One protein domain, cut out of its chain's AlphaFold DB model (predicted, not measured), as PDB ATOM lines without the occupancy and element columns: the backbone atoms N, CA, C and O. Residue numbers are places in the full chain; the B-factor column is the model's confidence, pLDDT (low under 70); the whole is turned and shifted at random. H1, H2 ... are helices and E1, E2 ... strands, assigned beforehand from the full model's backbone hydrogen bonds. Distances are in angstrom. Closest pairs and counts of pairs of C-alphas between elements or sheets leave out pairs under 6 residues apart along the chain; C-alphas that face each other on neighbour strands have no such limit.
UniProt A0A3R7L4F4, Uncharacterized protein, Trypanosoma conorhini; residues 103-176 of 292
ATOM      1  N   PHE A 103     121.766 198.525 178.886       94.38
ATOM      2  CA  PHE A 103     121.084 197.254 179.073       94.38
ATOM      3  C   PHE A 103     120.917 196.949 180.561       94.38
ATOM      4  O   PHE A 103     121.555 197.562 181.421       94.38
ATOM      5  N   LEU A 104     120.020 196.010 180.852       92.25
ATOM      6  CA  LEU A 104     119.830 195.468 182.188       92.25
ATOM      7  C   LEU A 104     120.522 194.106 182.289       92.25
ATOM      8  O   LEU A 104     120.424 193.270 181.385       92.25
ATOM      9  N   VAL A 105     121.187 193.901 183.419       94.25
ATOM     10  CA  VAL A 105     121.636 192.597 183.918       94.25
ATOM     11  C   VAL A 105     121.006 192.374 185.284       94.25
ATOM     12  O   VAL A 105     120.660 193.342 185.956       94.25
ATOM     13  N   HIS A 106     120.878 191.129 185.726       92.50
ATOM     14  CA  HIS A 106     120.489 190.856 187.112       92.50
ATOM     15  C   HIS A 106     121.737 190.467 187.894       92.50
ATOM     16  O   HIS A 106     122.465 189.582 187.458       92.50
ATOM     17  N   ILE A 107     121.993 191.123 189.023       92.19
ATOM     18  CA  ILE A 107     123.045 190.744 189.970       92.19
ATOM     19  C   ILE A 107     122.336 190.444 191.282       92.19
ATOM     20  O   ILE A 107     121.667 191.331 191.809       92.19
ATOM     21  N   ASN A 108     122.446 189.215 191.791       89.31
ATOM     22  CA  ASN A 108     121.717 188.788 192.993       89.31
ATOM     23  C   ASN A 108     120.198 189.025 192.856       89.31
ATOM     24  O   ASN A 108     119.544 189.633 193.698       89.31
ATOM     25  N   GLU A 109     119.666 188.654 191.686       86.31
ATOM     26  CA  GLU A 109     118.293 188.914 191.223       86.31
ATOM     27  C   GLU A 109     117.867 190.403 191.159       86.31
ATOM     28  O   GLU A 109     116.801 190.712 190.628       86.31
ATOM     29  N   ARG A 110     118.709 191.355 191.587       85.00
ATOM     30  CA  ARG A 110     118.448 192.798 191.492       85.00
ATOM     31  C   ARG A 110     118.795 193.317 190.089       85.00
ATOM     32  O   ARG A 110     119.937 193.138 189.643       85.00
ATOM     33  N   PRO A 111     117.869 193.991 189.380       88.50
ATOM     34  CA  PRO A 111     118.162 194.576 188.078       88.50
ATOM     35  C   PRO A 111     119.171 195.723 188.221       88.50
ATOM     36  O   PRO A 111     118.971 196.667 188.980       88.50
ATOM     37  N   SER A 112     120.265 195.639 187.471       88.12
ATOM     38  CA  SER A 112     121.370 196.596 187.446       88.12
ATOM     39  C   SER A 112     121.526 197.166 186.035       88.12
ATOM     40  O   SER A 112     121.580 196.419 185.054       88.12
ATOM     41  N   ARG A 113     121.597 198.496 185.922       90.88
ATOM     42  CA  ARG A 113     121.717 199.220 184.647       90.88
ATOM     43  C   ARG A 113     123.186 199.389 184.261       90.88
ATOM     44  O   ARG A 113     123.961 199.941 185.034       90.88
ATOM     45  N   VAL A 114     123.549 198.951 183.056       92.50
ATOM     46  CA  VAL A 114     124.924 198.986 182.528       92.50
ATOM     47  C   VAL A 114     124.937 199.704 181.178       92.50
ATOM     48  O   VAL A 114     124.044 199.506 180.354       92.50
ATOM     49  N   ALA A 115     125.930 200.563 180.943       91.81
ATOM     50  CA  ALA A 115     126.063 201.307 179.692       91.81
ATOM     51  C   ALA A 115     126.521 200.390 178.543       91.81
ATOM     52  O   ALA A 115     127.466 199.618 178.688       91.81
ATOM     53  N   ALA A 116     125.895 200.496 177.369       90.81
ATOM     54  CA  ALA A 116     126.203 199.625 176.231       90.81
ATOM     55  C   ALA A 116     127.578 199.916 175.601       90.81
ATOM     56  O   ALA A 116     128.231 198.999 175.111       90.81
ATOM     57  N   ARG A 117     128.045 201.176 175.652       91.00
ATOM     58  CA  ARG A 117     129.399 201.575 175.212       91.00
ATOM     59  C   ARG A 117     130.508 201.071 176.153       91.00
ATOM     60  O   ARG A 117     131.653 200.948 175.732       91.00
ATOM     61  N   THR A 118     130.181 200.788 177.413       90.75
ATOM     62  CA  THR A 118     131.117 200.378 178.471       90.75
ATOM     63  C   THR A 118     130.484 199.257 179.310       90.75
ATOM     64  O   THR A 118     130.045 199.508 180.434       90.75
ATOM     65  N   PRO A 119     130.421 198.016 178.778       93.12
ATOM     66  CA  PRO A 119     129.708 196.875 179.370       93.12
ATOM     67  C   PRO A 119     130.463 196.262 180.566       93.12
ATOM     68  O   PRO A 119     130.727 195.062 180.617       93.12
ATOM     69  N   TYR A 120     130.850 197.104 181.523       94.00
ATOM     70  CA  TYR A 120     131.743 196.776 182.626       94.00
ATOM     71  C   TYR A 120     131.095 197.103 183.970       94.00
ATOM     72  O   TYR A 120     130.622 198.214 184.200       94.00
ATOM     73  N   VAL A 121     131.147 196.144 184.889       93.19
ATOM     74  CA  VAL A 121     130.761 196.297 186.294       93.19
ATOM     75  C   VAL A 121     132.014 196.216 187.158       93.19
ATOM     76  O   VAL A 121     132.911 195.429 186.880       93.19
ATOM     77  N   ASN A 122     132.088 197.006 188.226       90.88
ATOM     78  CA  ASN A 122     133.187 196.951 189.188       90.88
ATOM     79  C   ASN A 122     132.642 196.504 190.557       90.88
ATOM     80  O   ASN A 122     132.056 197.332 191.260       90.88
ATOM     81  N   PRO A 123     132.793 195.222 190.950       86.69
ATOM     82  CA  PRO A 123     132.194 194.706 192.184       86.69
ATOM     83  C   PRO A 123     132.660 195.443 193.448       86.69
ATOM     84  O   PRO A 123     131.849 195.712 194.332       86.69
ATOM     85  N   ARG A 124     133.937 195.851 193.512       84.25
ATOM     86  CA  ARG A 124     134.487 196.607 194.654       84.25
ATOM     87  C   ARG A 124     133.819 197.980 194.795       84.25
ATOM     88  O   ARG A 124     133.525 198.384 195.914       84.25
ATOM     89  N   LYS A 125     133.529 198.668 193.678       84.75
ATOM     90  CA  LYS A 125     132.789 199.947 193.675       84.75
ATOM     91  C   LYS A 125     131.295 199.778 193.964       84.75
ATOM     92  O   LYS A 125     130.756 200.586 194.706       84.75
ATOM     93  N   LEU A 126     130.627 198.764 193.401       81.56
ATOM     94  CA  LEU A 126     129.180 198.571 193.605       81.56
ATOM     95  C   LEU A 126     128.820 198.088 195.016       81.56
ATOM     96  O   LEU A 126     127.776 198.466 195.535       81.56
ATOM     97  N   PHE A 127     129.655 197.242 195.626       80.81
ATOM     98  CA  PHE A 127     129.311 196.545 196.874       80.81
ATOM     99  C   PHE A 127     130.202 196.924 198.064       80.81
ATOM    100  O   PHE A 127     130.060 196.340 199.138       80.81
ATOM    101  N   GLY A 128     131.130 197.876 197.883       76.31
ATOM    102  CA  GLY A 128     131.994 198.422 198.940       76.31
ATOM    103  C   GLY A 128     132.898 197.395 199.634       76.31
ATOM    104  O   GLY A 128     133.375 197.642 200.738       76.31
ATOM    105  N   ARG A 129     133.089 196.212 199.035       75.06
ATOM    106  CA  ARG A 129     133.714 195.042 199.665       75.06
ATOM    107  C   ARG A 129     134.774 194.424 198.764       75.06
ATOM    108  O   ARG A 129     134.605 194.317 197.551       75.06
ATOM    109  N   GLU A 130     135.855 193.977 199.386       77.62
ATOM    110  CA  GLU A 130     136.970 193.307 198.718       77.62
ATOM    111  C   GLU A 130     136.784 191.785 198.682       77.62
ATOM    112  O   GLU A 130     136.028 191.209 199.471       77.62
ATOM    113  N   GLY A 131     137.451 191.135 197.725       81.88
ATOM    114  CA  GLY A 131     137.301 189.701 197.463       81.88
ATOM    115  C   GLY A 131     135.946 189.294 196.867       81.88
ATOM    116  O   GLY A 131     135.670 188.101 196.782       81.88
ATOM    117  N   VAL A 132     135.102 190.258 196.469       88.25
ATOM    118  CA  VAL A 132     133.822 189.998 195.794       88.25
ATOM    119  C   VAL A 132     134.052 189.795 194.297       88.25
ATOM    120  O   VAL A 132     134.623 190.650 193.620       88.25
ATOM    121  N   LEU A 133     133.570 188.664 193.793       92.25
ATOM    122  CA  LEU A 133     133.600 188.240 192.397       92.25
ATOM    123  C   LEU A 133     132.171 188.178 191.842       92.25
ATOM    124  O   LEU A 133     131.204 188.147 192.604       92.25
ATOM    125  N   LEU A 134     132.036 188.121 190.519       94.00
ATOM    126  CA  LEU A 134     130.769 187.820 189.847       94.00
ATOM    127  C   LEU A 134     130.829 186.399 189.290       94.00
ATOM    128  O   LEU A 134     131.826 186.016 188.692       94.00
ATOM    129  N   GLN A 135     129.762 185.628 189.446       94.88
ATOM    130  CA  GLN A 135     129.556 184.354 188.768       94.88
ATOM    131  C   GLN A 135     128.365 184.502 187.826       94.88
ATOM    132  O   GLN A 135     127.270 184.843 188.266       94.88
ATOM    133  N   ASP A 136     128.570 184.260 186.536       95.31
ATOM    134  CA  ASP A 136     127.484 184.133 185.570       95.31
ATOM    135  C   ASP A 136     126.724 182.832 185.845       95.31
ATOM    136  O   ASP A 136     127.321 181.756 185.867       95.31
ATOM    137  N   VAL A 137     125.419 182.931 186.082       94.31
ATOM    138  CA  VAL A 137     124.523 181.799 186.371       94.31
ATOM    139  C   VAL A 137     123.425 181.651 185.313       94.31
ATOM    140  O   VAL A 137     122.456 180.921 185.515       94.31
ATOM    141  N   THR A 138     123.572 182.325 184.168       93.12
ATOM    142  CA  THR A 138     122.612 182.283 183.051       93.12
ATOM    143  C   THR A 138     122.444 180.860 182.512       93.12
ATOM    144  O   THR A 138     121.331 180.432 182.211       93.12
ATOM    145  N   VAL A 139     123.536 180.090 182.457       91.69
ATOM    146  CA  VAL A 139     123.531 178.663 182.104       91.69
ATOM    147  C   VAL A 139     123.623 177.837 183.388       91.69
ATOM    148  O   VAL A 139     124.720 177.580 183.879       91.69
ATOM    149  N   ARG A 140     122.475 177.380 183.920       86.75
ATOM    150  CA  ARG A 140     122.374 176.655 185.212       86.75
ATOM    151  C   ARG A 140     123.400 175.515 185.388       86.75
ATOM    152  O   ARG A 140     123.866 175.297 186.498       86.75
ATOM    153  N   ARG A 141     123.746 174.790 184.312       90.56
ATOM    154  CA  ARG A 141     124.700 173.658 184.335       90.56
ATOM    155  C   ARG A 141     126.181 174.063 184.298       90.56
ATOM    156  O   ARG A 141     127.025 173.245 184.643       90.56
ATOM    157  N   HIS A 142     126.508 175.284 183.870       91.00
ATOM    158  CA  HIS A 142     127.886 175.721 183.610       91.00
ATOM    159  C   HIS A 142     128.119 177.165 184.097       91.00
ATOM    160  O   HIS A 142     128.326 178.063 183.276       91.00
ATOM    161  N   PRO A 143     128.043 177.430 185.416       91.81
ATOM    162  CA  PRO A 143     128.170 178.782 185.940       91.81
ATOM    163  C   PRO A 143     129.626 179.276 185.877       91.81
ATOM    164  O   PRO A 143     130.535 178.641 186.413       91.81
ATOM    165  N   LEU A 144     129.860 180.422 185.235       94.38
ATOM    166  CA  LEU A 144     131.205 180.929 184.932       94.38
ATOM    167  C   LEU A 144     131.655 181.962 185.969       94.38
ATOM    168  O   LEU A 144     131.061 183.032 186.078       94.38
ATOM    169  N   LEU A 145     132.724 181.674 186.715       94.88
ATOM    170  CA  LEU A 145     133.316 182.640 187.643       94.88
ATOM    171  C   LEU A 145     134.116 183.700 186.868       94.88
ATOM    172  O   LEU A 145     135.120 183.393 186.229       94.88
ATOM    173  N   LEU A 146     133.674 184.951 186.944       94.56
ATOM    174  CA  LEU A 146     134.276 186.093 186.271       94.56
ATOM    175  C   LEU A 146     135.265 186.799 187.204       94.56
ATOM    176  O   LEU A 146     134.892 187.383 188.226       94.56
ATOM    177  N   LEU A 147     136.543 186.753 186.830       93.06
ATOM    178  CA  LEU A 147     137.626 187.394 187.570       93.06
ATOM    179  C   LEU A 147     137.753 188.877 187.165       93.06
ATOM    180  O   LEU A 147     137.837 189.169 185.970       93.06
ATOM    181  N   PRO A 148     137.796 189.825 188.121       92.50
ATOM    182  CA  PRO A 148     138.072 191.227 187.830       92.50
ATOM    183  C   PRO A 148     139.443 191.437 187.178       92.50
ATOM    184  O   PRO A 148     140.444 190.862 187.604       92.50
ATOM    185  N   CYS A 149     139.508 192.331 186.190       92.62
ATOM    186  CA  CYS A 149     140.761 192.782 185.587       92.62
ATOM    187  C   CYS A 149     141.677 193.410 186.665       92.62
ATOM    188  O   CYS A 149     141.265 194.409 187.271       92.62
ATOM    189  N   PRO A 150     142.910 192.903 186.893       90.12
ATOM    190  CA  PRO A 150     143.755 193.308 188.025       90.12
ATOM    191  C   PRO A 150     144.016 194.815 188.140       90.12
ATOM    192  O   PRO A 150     144.087 195.348 189.242       90.12
ATOM    193  N   HIS A 151     144.119 195.518 187.009       90.50
ATOM    194  CA  HIS A 151     144.449 196.946 186.971       90.50
ATOM    195  C   HIS A 151     143.245 197.878 187.177       90.50
ATOM    196  O   HIS A 151     143.429 199.070 187.402       90.50
ATOM    197  N   THR A 152     142.013 197.370 187.068       90.94
ATOM    198  CA  THR A 152     140.793 198.204 187.097       90.94
ATOM    199  C   THR A 152     139.755 197.746 188.117       90.94
ATOM    200  O   THR A 152     138.928 198.549 188.542       90.94
ATOM    201  N   GLY A 153     139.763 196.469 188.510       90.75
ATOM    202  CA  GLY A 153     138.674 195.842 189.264       90.75
ATOM    203  C   GLY A 153     137.384 195.656 188.452       90.75
ATOM    204  O   GLY A 153     136.345 195.355 189.035       90.75
ATOM    205  N   ASN A 154     137.427 195.851 187.130       94.00
ATOM    206  CA  ASN A 154     136.264 195.723 186.255       94.00
ATOM    207  C   ASN A 154     136.077 194.279 185.762       94.00
ATOM    208  O   ASN A 154     137.044 193.580 185.466       94.00
ATOM    209  N   VAL A 155     134.818 193.881 185.613       95.06
ATOM    210  CA  VAL A 155     134.331 192.623 185.041       95.06
ATOM    211  C   VAL A 155     133.418 192.964 183.865       95.06
ATOM    212  O   VAL A 155     132.530 193.806 184.004       95.06
ATOM    213  N   THR A 156     133.614 192.326 182.712       95.38
ATOM    214  CA  THR A 156     132.702 192.452 181.564       95.38
ATOM    215  C   THR A 156     131.392 191.720 181.850       95.38
ATOM    216  O   THR A 156     131.415 190.597 182.349       95.38
ATOM    217  N   VAL A 157     130.254 192.331 181.517       95.50
ATOM    218  CA  VAL A 157     128.919 191.726 181.658       95.50
ATOM    219  C   VAL A 157     128.115 191.852 180.365       95.50
ATOM    220  O   VAL A 157     128.342 192.756 179.561       95.50
ATOM    221  N   HIS A 158     127.162 190.945 180.157       94.31
ATOM    222  CA  HIS A 158     126.432 190.798 178.899       94.31
ATOM    223  C   HIS A 158     124.917 191.004 179.077       94.31
ATOM    224  O   HIS A 158     124.360 190.665 180.124       94.31
ATOM    225  N   PRO A 159     124.213 191.572 178.079       93.00
ATOM    226  CA  PRO A 159     122.774 191.806 178.162       93.00
ATOM    227  C   PRO A 159     121.995 190.494 178.283       93.00
ATOM    228  O   PRO A 159     122.320 189.518 177.616       93.00
ATOM    229  N   ARG A 160     120.920 190.499 179.084       88.81
ATOM    230  CA  ARG A 160     120.068 189.330 179.410       88.81
ATOM    231  C   ARG A 160     120.720 188.252 180.292       88.81
ATOM    232  O   ARG A 160     120.039 187.290 180.636       88.81
ATOM    233  N   HIS A 161     121.977 188.411 180.702       93.44
ATOM    234  CA  HIS A 161     122.621 187.481 181.631       93.44
ATOM    235  C   HIS A 161     122.199 187.741 183.093       93.44
ATOM    236  O   HIS A 161     121.797 188.851 183.472       93.44
ATOM    237  N   ARG A 162     122.288 186.692 183.916       93.88
ATOM    238  CA  ARG A 162     122.056 186.703 185.369       93.88
ATOM    239  C   ARG A 162     123.361 186.361 186.078       93.88
ATOM    240  O   ARG A 162     124.024 185.390 185.725       93.88
ATOM    241  N   TYR A 163     123.689 187.130 187.103       94.75
ATOM    242  CA  TYR A 163     124.910 187.012 187.881       94.75
ATOM    243  C   TYR A 163     124.597 186.829 189.363       94.75
ATOM    244  O   TYR A 163     123.634 187.396 189.884       94.75
ATOM    245  N   ARG A 164     125.459 186.095 190.061       92.56
ATOM    246  CA  ARG A 164     125.527 186.067 191.523       92.56
ATOM    247  C   ARG A 164     126.863 186.610 191.990       92.56
ATOM    248  O   ARG A 164     127.880 186.450 191.320       92.56
ATOM    249  N   LEU A 165     126.860 187.272 193.134       91.88
ATOM    250  CA  LEU A 165     128.069 187.680 193.821       91.88
ATOM    251  C   LEU A 165     128.627 186.474 194.566       91.88
ATOM    252  O   LEU A 165     127.899 185.779 195.273       91.88
ATOM    253  N   MET A 166     129.928 186.260 194.433       91.00
ATOM    254  CA  MET A 166     130.664 185.235 195.165       91.00
ATOM    255  C   MET A 166     131.780 185.891 195.973       91.00
ATOM    256  O   MET A 166     132.245 186.980 195.631       91.00
ATOM    257  N   LYS A 167     132.244 185.236 197.033       89.69
ATOM    258  CA  LYS A 167     133.423 185.654 197.796       89.69
ATOM    259  C   LYS A 167     134.257 184.438 198.191       89.69
ATOM    260  O   LYS A 167     133.708 183.442 198.651       89.69
ATOM    261  N   PHE A 168     135.579 184.549 198.073       84.88
ATOM    262  CA  PHE A 168     136.493 183.577 198.675       84.88
ATOM    263  C   PHE A 168     136.567 183.754 200.199       84.88
ATOM    264  O   PHE A 168     136.763 184.863 200.708       84.88
ATOM    265  N   VAL A 169     136.402 182.647 200.921       81.56
ATOM    266  CA  VAL A 169     136.458 182.543 202.383       81.56
ATOM    267  C   VAL A 169     137.356 181.352 202.716       81.56
ATOM    268  O   VAL A 169     136.936 180.199 202.634       81.56
ATOM    269  N   GLY A 170     138.625 181.635 203.020       81.31
ATOM    270  CA  GLY A 170     139.663 180.604 203.029       81.31
ATOM    271  C   GLY A 170     139.785 179.961 201.644       81.31
ATOM    272  O   GLY A 170     139.873 180.661 200.638       81.31
ATOM    273  N   GLU A 171     139.733 178.633 201.600       85.31
ATOM    274  CA  GLU A 171     139.816 177.830 200.371       85.31
ATOM    275  C   GLU A 171     138.465 177.687 199.638       85.31
ATOM    276  O   GLU A 171     138.396 177.099 198.560       85.31
ATOM    277  N   HIS A 172     137.373 178.216 200.200       83.38
ATOM    278  CA  HIS A 172     136.017 178.012 199.687       83.38
ATOM    279  C   HIS A 172     135.467 179.241 198.959       83.38
ATOM    280  O   HIS A 172     135.691 180.381 199.366       83.38
ATOM    281  N   LEU A 173     134.684 179.007 197.903       85.62
ATOM    282  CA  LEU A 173     133.929 180.041 197.199       85.62
ATOM    283  C   LEU A 173     132.480 180.055 197.713       85.62
ATOM    284  O   LEU A 173     131.688 179.174 197.387       85.62
ATOM    285  N   CYS A 174     132.131 181.062 198.509       85.56
ATOM    286  CA  CYS A 174     130.794 181.232 199.076       85.56
ATOM    287  C   CYS A 174     129.942 182.192 198.235       85.56
ATOM    288  O   CYS A 174     130.473 183.103 197.596       85.56
ATOM    289  N   LEU A 175     128.615 182.044 198.295       86.50
ATOM    290  CA  LEU A 175     127.685 183.090 197.857       86.50
ATOM    291  C   LEU A 175     127.883 184.357 198.703       86.50
ATOM    292  O   LEU A 175     128.128 184.288 199.908       86.50
ATOM    293  N   ALA A 176     127.767 185.517 198.067       78.62
ATOM    294  CA  ALA A 176     127.860 186.828 198.692       78.62
ATOM    295  C   ALA A 176     126.623 187.676 198.359       78.62
ATOM    296  O   ALA A 176     125.896 187.405 197.407       78.62
TER     297      ALA A 176
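This is residues 103 to 176 of the 292 residues of an uncharacterized protein of Trypanosoma conorhini (UniProt A0A3R7L4F4). A small, strongly twisted sheet is built on the long strand E5, with the hairpin E1 and E2 and then E6 along one side of it and the hairpin E3 and E4 on the other. A long link without a named element, residues 147 to 161, folds back from E4 to the beginning of E5, and a short antiparallel pairing of residues 120 to 121 with 155 to 156 ties it to the stretch between E2 and the short helix H1, which only grazes the sheet. The printed part has 74 residues, with one named helix and six named strands in the order E1, E2, H1, E3, E4, E5, E6. The sheet is branched and mixed, and the class is mostly strand. The whole is compact, with a radius of gyration of the C-alphas of 11.7 A and spans of 36 by 31 by 18 A.

E1 is residues 103 to 107, 12.8 A long, and begins with C-alpha 103 at (121.084, 197.254, 179.073). E2 follows as residues 110 to 115, 16.4 A. H1 is residues 123 to 127, 5.8 A. E3 is residues 132 to 136, 13.4 A, and E4 is residues 144 to 146, 6.2 A. E5, residues 162 to 169, is 22.7 A long and has C-alpha 162 at (122.056, 186.703, 185.369). E6, residues 172 to 176, is 12.1 A and ends with C-alpha 176 at (127.860, 186.828, 198.692).

E1 and E2 form an antiparallel hairpin at 141 degrees, with N 105 and O 112 3.0 A apart, within hydrogen-bond range. On the other side of E1 is E5, parallel at 39 degrees, with N 163 and O 106 at 2.8 A. The pairing of E5 is staggered: E1 over residues 162 to 163, E3 over 163 to 167, E6 over 165 to 169. E3 and E5 are antiparallel, with N 133 and O 166 at 2.8 A. E3 and E4 form a hairpin, with N 144 and O 136 at 2.9 A. E5 and E6 form another, at 131 degrees, with N 167 and O 174 at 2.8 A. The closest C-alphas of H1 and E3, those of Pro 123 and Val 132, are 6.2 A apart. In H1 every O i to N i+4 pair is within hydrogen-bond range. E1 and E3 are only just apart, at 8.3 A between their closest C-alphas.

The two C-alphas farthest apart, those of Arg 117 and Gly 170, are 36.3 A apart. The printed part has no cut. The link from E4 to E5 is long, with 15 residues. The mean pLDDT of the printed part is 89.7, and no printed residue is under 70.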